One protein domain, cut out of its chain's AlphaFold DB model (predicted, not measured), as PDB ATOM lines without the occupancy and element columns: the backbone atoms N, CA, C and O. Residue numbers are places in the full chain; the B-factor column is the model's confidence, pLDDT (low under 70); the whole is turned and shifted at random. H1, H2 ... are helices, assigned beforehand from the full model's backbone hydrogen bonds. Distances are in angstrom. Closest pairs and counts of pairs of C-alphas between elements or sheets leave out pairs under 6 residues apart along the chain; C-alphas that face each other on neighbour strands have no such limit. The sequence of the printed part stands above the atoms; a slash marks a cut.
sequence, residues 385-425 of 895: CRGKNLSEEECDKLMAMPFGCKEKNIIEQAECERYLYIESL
ATOM      1  N   CYS A 385     -20.076  35.347 -32.122       75.75
ATOM      2  CA  CYS A 385     -21.009  35.028 -33.204       75.75
ATOM      3  C   CYS A 385     -20.505  35.467 -34.587       75.75
ATOM      4  O   CYS A 385     -21.048  35.042 -35.617       75.75
ATOM      5  N   ARG A 386     -19.462  36.308 -34.648       80.06
ATOM      6  CA  ARG A 386     -18.955  36.856 -35.913       80.06
ATOM      7  C   ARG A 386     -18.386  35.740 -36.785       80.06
ATOM      8  O   ARG A 386     -17.556  34.939 -36.372       80.06
ATOM      9  N   GLY A 387     -18.853  35.673 -38.030       66.81
ATOM     10  CA  GLY A 387     -18.393  34.680 -39.002       66.81
ATOM     11  C   GLY A 387     -19.032  33.289 -38.895       66.81
ATOM     12  O   GLY A 387     -18.696  32.446 -39.727       66.81
ATOM     13  N   LYS A 388     -19.976  33.063 -37.966       73.06
ATOM     14  CA  LYS A 388     -20.726  31.796 -37.823       73.06
ATOM     15  C   LYS A 388     -22.029  31.730 -38.645       73.06
ATOM     16  O   LYS A 388     -22.726  30.728 -38.590       73.06
ATOM     17  N   ASN A 389     -22.324  32.761 -39.451       69.88
ATOM     18  CA  ASN A 389     -23.532  32.879 -40.289       69.88
ATOM     19  C   ASN A 389     -24.848  32.679 -39.507       69.88
ATOM     20  O   ASN A 389     -25.773  32.042 -40.005       69.88
ATOM     21  N   LEU A 390     -24.893  33.210 -38.282       75.31
ATOM     22  CA  LEU A 390     -26.046  33.172 -37.385       75.31
ATOM     23  C   LEU A 390     -26.830  34.484 -37.496       75.31
ATOM     24  O   LEU A 390     -26.242  35.553 -37.684       75.31
ATOM     25  N   SER A 391     -28.151  34.404 -37.381       80.38
ATOM     26  CA  SER A 391     -29.007  35.566 -37.138       80.38
ATOM     27  C   SER A 391     -28.805  36.118 -35.723       80.38
ATOM     28  O   SER A 391     -28.217  35.465 -34.866       80.38
ATOM     29  N   GLU A 392     -29.302  37.329 -35.472       75.44
ATOM     30  CA  GLU A 392     -29.274  37.967 -34.148       75.44
ATOM     31  C   GLU A 392     -29.953  37.081 -33.086       75.44
ATOM     32  O   GLU A 392     -29.360  36.795 -32.055       75.44
ATOM     33  N   GLU A 393     -31.110  36.496 -33.414       79.81
ATOM     34  CA  GLU A 393     -31.834  35.574 -32.527       79.81
ATOM     35  C   GLU A 393     -31.073  34.254 -32.279       79.81
ATOM     36  O   GLU A 393     -31.095  33.707 -31.177       79.81
ATOM     37  N   GLU A 394     -30.390  33.715 -33.292       82.62
ATOM     38  CA  GLU A 394     -29.566  32.508 -33.134       82.62
ATOM     39  C   GLU A 394     -28.284  32.789 -32.345       82.62
ATOM     40  O   GLU A 394     -27.807  31.914 -31.622       82.62
ATOM     41  N   CYS A 395     -27.739  34.000 -32.458       81.88
ATOM     42  CA  CYS A 395     -26.615  34.443 -31.647       81.88
ATOM     43  C   CYS A 395     -27.027  34.609 -30.184       81.88
ATOM     44  O   CYS A 395     -26.321  34.107 -29.318       81.88
ATOM     45  N   ASP A 396     -28.187  35.202 -29.900       82.75
ATOM     46  CA  ASP A 396     -28.706  35.301 -28.530       82.75
ATOM     47  C   ASP A 396     -28.903  33.912 -27.910       82.75
ATOM     48  O   ASP A 396     -28.494  33.664 -26.773       82.75
ATOM     49  N   LYS A 397     -29.441  32.961 -28.689       85.38
ATOM     50  CA  LYS A 397     -29.553  31.553 -28.273       85.38
ATOM     51  C   LYS A 397     -28.186  30.926 -28.017       85.38
ATOM     52  O   LYS A 397     -28.015  30.289 -26.985       85.38
ATOM     53  N   LEU A 398     -27.204  31.125 -28.901       81.44
ATOM     54  CA  LEU A 398     -25.844  30.607 -28.712       81.44
ATOM     55  C   LEU A 398     -25.155  31.236 -27.492       81.44
ATOM     56  O   LEU A 398     -24.470  30.541 -26.745       81.44
ATOM     57  N   MET A 399     -25.350  32.535 -27.262       81.00
ATOM     58  CA  MET A 399     -24.792  33.268 -26.125       81.00
ATOM     59  C   MET A 399     -25.399  32.814 -24.793       81.00
ATOM     60  O   MET A 399     -24.697  32.837 -23.779       81.00
ATOM     61  N   ALA A 400     -26.633  32.306 -24.808       80.88
ATOM     62  CA  ALA A 400     -27.283  31.664 -23.668       80.88
ATOM     63  C   ALA A 400     -26.828  30.208 -23.411       80.88
ATOM     64  O   ALA A 400     -27.187  29.640 -22.382       80.88
ATOM     65  N   MET A 401     -26.037  29.589 -24.300       80.50
ATOM     66  CA  MET A 401     -25.556  28.209 -24.120       80.50
ATOM     67  C   MET A 401     -24.262  28.133 -23.276       80.50
ATOM     68  O   MET A 401     -23.455  29.068 -23.272       80.50
ATOM     69  N   PRO A 402     -23.993  27.008 -22.587       76.62
ATOM     70  CA  PRO A 402     -22.722  26.746 -21.901       76.62
ATOM     71  C   PRO A 402     -21.501  26.746 -22.839       76.62
ATOM     72  O   PRO A 402     -21.616  26.460 -24.034       76.62
ATOM     73  N   PHE A 403     -20.304  27.001 -22.290       76.31
ATOM     74  CA  PHE A 403     -19.043  27.136 -23.044       76.31
ATOM     75  C   PHE A 403     -18.764  25.962 -24.003       76.31
ATOM     76  O   PHE A 403     -18.502  26.180 -25.185       76.31
ATOM     77  N   GLY A 404     -18.921  24.714 -23.544       72.56
ATOM     78  CA  GLY A 404     -18.696  23.529 -24.386       72.56
ATOM     79  C   GLY A 404     -19.626  23.446 -25.606       72.56
ATOM     80  O   GLY A 404     -19.227  22.963 -26.664       72.56
ATOM     81  N   CYS A 405     -20.849  23.971 -25.506       82.62
ATOM     82  CA  CYS A 405     -21.803  24.017 -26.617       82.62
ATOM     83  C   CYS A 405     -21.539  25.191 -27.568       82.62
ATOM     84  O   CYS A 405     -21.697  25.046 -28.784       82.62
ATOM     85  N   LYS A 406     -21.068  26.323 -27.027       82.00
ATOM     86  CA  LYS A 406     -20.653  27.509 -27.794       82.00
ATOM     87  C   LYS A 406     -19.522  27.191 -28.771       82.00
ATOM     88  O   LYS A 406     -19.586  27.590 -29.935       82.00
ATOM     89  N   GLU A 407     -18.530  26.411 -28.344       78.31
ATOM     90  CA  GLU A 407     -17.423  25.986 -29.214       78.31
ATOM     91  C   GLU A 407     -17.886  25.117 -30.393       78.31
ATOM     92  O   GLU A 407     -17.307  25.174 -31.482       78.31
ATOM     93  N   LYS A 408     -18.952  24.331 -30.201       81.69
ATOM     94  CA  LYS A 408     -19.502  23.414 -31.208       81.69
ATOM     95  C   LYS A 408     -20.649  23.999 -32.037       81.69
ATOM     96  O   LYS A 408     -21.177  23.291 -32.889       81.69
ATOM     97  N   ASN A 409     -20.994  25.278 -31.851       81.75
ATOM     98  CA  ASN A 409     -22.131  25.952 -32.501       81.75
ATOM     99  C   ASN A 409     -23.488  25.275 -32.238       81.75
ATOM    100  O   ASN A 409     -24.362  25.291 -33.104       81.75
ATOM    101  N   ILE A 410     -23.668  24.663 -31.067       85.75
ATOM    102  CA  ILE A 410     -24.934  24.020 -30.714       85.75
ATOM    103  C   ILE A 410     -25.861  25.087 -30.132       85.75
ATOM    104  O   ILE A 410     -25.609  25.591 -29.041       85.75
ATOM    105  N   ILE A 411     -26.912  25.439 -30.874       84.06
ATOM    106  CA  ILE A 411     -27.893  26.479 -30.502       84.06
ATOM    107  C   ILE A 411     -29.175  25.911 -29.881       84.06
ATOM    108  O   ILE A 411     -29.952  26.648 -29.281       84.06
ATOM    109  N   GLU A 412     -29.405  24.605 -30.028       87.94
ATOM    110  CA  GLU A 412     -30.572  23.915 -29.484       87.94
ATOM    111  C   GLU A 412     -30.259  23.366 -28.090       87.94
ATOM    112  O   GLU A 412     -29.370  22.526 -27.925       87.94
ATOM    113  N   GLN A 413     -31.026  23.791 -27.083       78.94
ATOM    114  CA  GLN A 413     -30.799  23.419 -25.681       78.94
ATOM    115  C   GLN A 413     -30.760  21.895 -25.484       78.94
ATOM    116  O   GLN A 413     -29.831  21.364 -24.883       78.94
ATOM    117  N   ALA A 414     -31.710  21.166 -26.076       77.50
ATOM    118  CA  ALA A 414     -31.782  19.707 -25.965       77.50
ATOM    119  C   ALA A 414     -30.632  18.977 -26.689       77.50
ATOM    120  O   ALA A 414     -30.335  17.814 -26.408       77.50
ATOM    121  N   GLU A 415     -30.009  19.607 -27.683       83.25
ATOM    122  CA  GLU A 415     -28.812  19.077 -28.338       83.25
ATOM    123  C   GLU A 415     -27.562  19.369 -27.503       83.25
ATOM    124  O   GLU A 415     -26.720  18.488 -27.339       83.25
ATOM    125  N   CYS A 416     -27.492  20.554 -26.893       82.75
ATOM    126  CA  CYS A 416     -26.411  20.955 -26.002       82.75
ATOM    127  C   CYS A 416     -26.368  20.099 -24.728       82.75
ATOM    128  O   CYS A 416     -25.315  19.572 -24.376       82.75
ATOM    129  N   GLU A 417     -27.516  19.871 -24.090       79.62
ATOM    130  CA  GLU A 417     -27.634  18.989 -22.924       79.62
ATOM    131  C   GLU A 417     -27.156  17.570 -23.252       79.62
ATOM    132  O   GLU A 417     -26.405  16.973 -22.485       79.62
ATOM    133  N   ARG A 418     -27.509  17.046 -24.435       78.81
ATOM    134  CA  ARG A 418     -27.018  15.740 -24.901       78.81
ATOM    135  C   ARG A 418     -25.516  15.741 -25.158       78.81
ATOM    136  O   ARG A 418     -24.851  14.780 -24.786       78.81
ATOM    137  N   TYR A 419     -24.980  16.793 -25.771       80.06
ATOM    138  CA  TYR A 419     -23.549  16.919 -26.038       80.06
ATOM    139  C   TYR A 419     -22.727  16.964 -24.745       80.06
ATOM    140  O   TYR A 419     -21.805  16.168 -24.582       80.06
ATOM    141  N   LEU A 420     -23.104  17.822 -23.795       78.50
ATOM    142  CA  LEU A 420     -22.430  17.939 -22.499       78.50
ATOM    143  C   LEU A 420     -22.547  16.651 -21.682       78.50
ATOM    144  O   LEU A 420     -21.580  16.218 -21.057       78.50
ATOM    145  N   TYR A 421     -23.707  15.997 -21.738       73.19
ATOM    146  CA  TYR A 421     -23.916  14.710 -21.089       73.19
ATOM    147  C   TYR A 421     -23.012  13.614 -21.674       73.19
ATOM    148  O   TYR A 421     -22.378  12.885 -20.915       73.19
ATOM    149  N   ILE A 422     -22.866  13.533 -23.002       73.56
ATOM    150  CA  ILE A 422     -21.940  12.589 -23.655       73.56
ATOM    151  C   ILE A 422     -20.483  12.942 -23.331       73.56
ATOM    152  O   ILE A 422     -19.688  12.047 -23.042       73.56
ATOM    153  N   GLU A 423     -20.119  14.228 -23.320       76.38
ATOM    154  CA  GLU A 423     -18.769  14.674 -22.959       76.38
ATOM    155  C   GLU A 423     -18.409  14.388 -21.493       76.38
ATOM    156  O   GLU A 423     -17.232  14.203 -21.180       76.38
ATOM    157  N   SER A 424     -19.400  14.261 -20.610       77.00
ATOM    158  CA  SER A 424     -19.186  13.881 -19.208       77.00
ATOM    159  C   SER A 424     -18.898  12.386 -18.993       77.00
ATOM    160  O   SER A 424     -18.467  11.996 -17.908       77.00
ATOM    161  N   LEU A 425     -19.110  11.529 -20.003       77.50
ATOM    162  CA  LEU A 425     -18.881  10.089 -19.871       77.50
ATOM    163  C   LEU A 425     -17.374   9.746 -19.863       77.50
ATOM    164  O   LEU A 425     -16.588  10.366 -20.583       77.50
TER     165      LEU A 425
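This is residues 385 to 425 of the 895 residues of the protein "Big_13 domain-containing protein" of Candidatus Falkowbacteria bacterium RBG_13_39_14 (UniProt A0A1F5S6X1). Three short helices follow one another along the length of a small, only just rod-like domain, with H1 towards one end, H3 towards the other and the little H2 between them. Residues 385 to 391 make a loop at the H1 end. The printed part has 41 residues, with H1, H2 and H3 in that order and no named strand: all helix, compact, radius of gyration of the C-alphas 10.2 A, spans 32 by 16 by 12 A.

Find C-alpha 392 at (-29.274, 37.967, -34.148); from there H1 runs to residue 399, 10.3 A. H2 holds residues 403 to 407. H3, residues 413 to 423, runs 15.1 A to C-alpha 423 at (-18.769, 14.674, -22.959).

H1 and H2 are close but not clearly touching; their closest C-alphas, Leu 398 and Lys 406, are 6.1 A apart. H2 and H3 touch, closest at the C-alphas of Cys 405 and Cys 416, 5.6 A. H1 and H3 are apart. Every O i to N i+4 pair is within hydrogen-bond range in H1 and H2, and 6 of 7 in H3.

The farthest C-alphas, Glu 392 and Leu 425, are 33.0 A apart. The printed part has no cut, and both links between helices are tight. Look for pLDDT under 70 at residues 387 and 389.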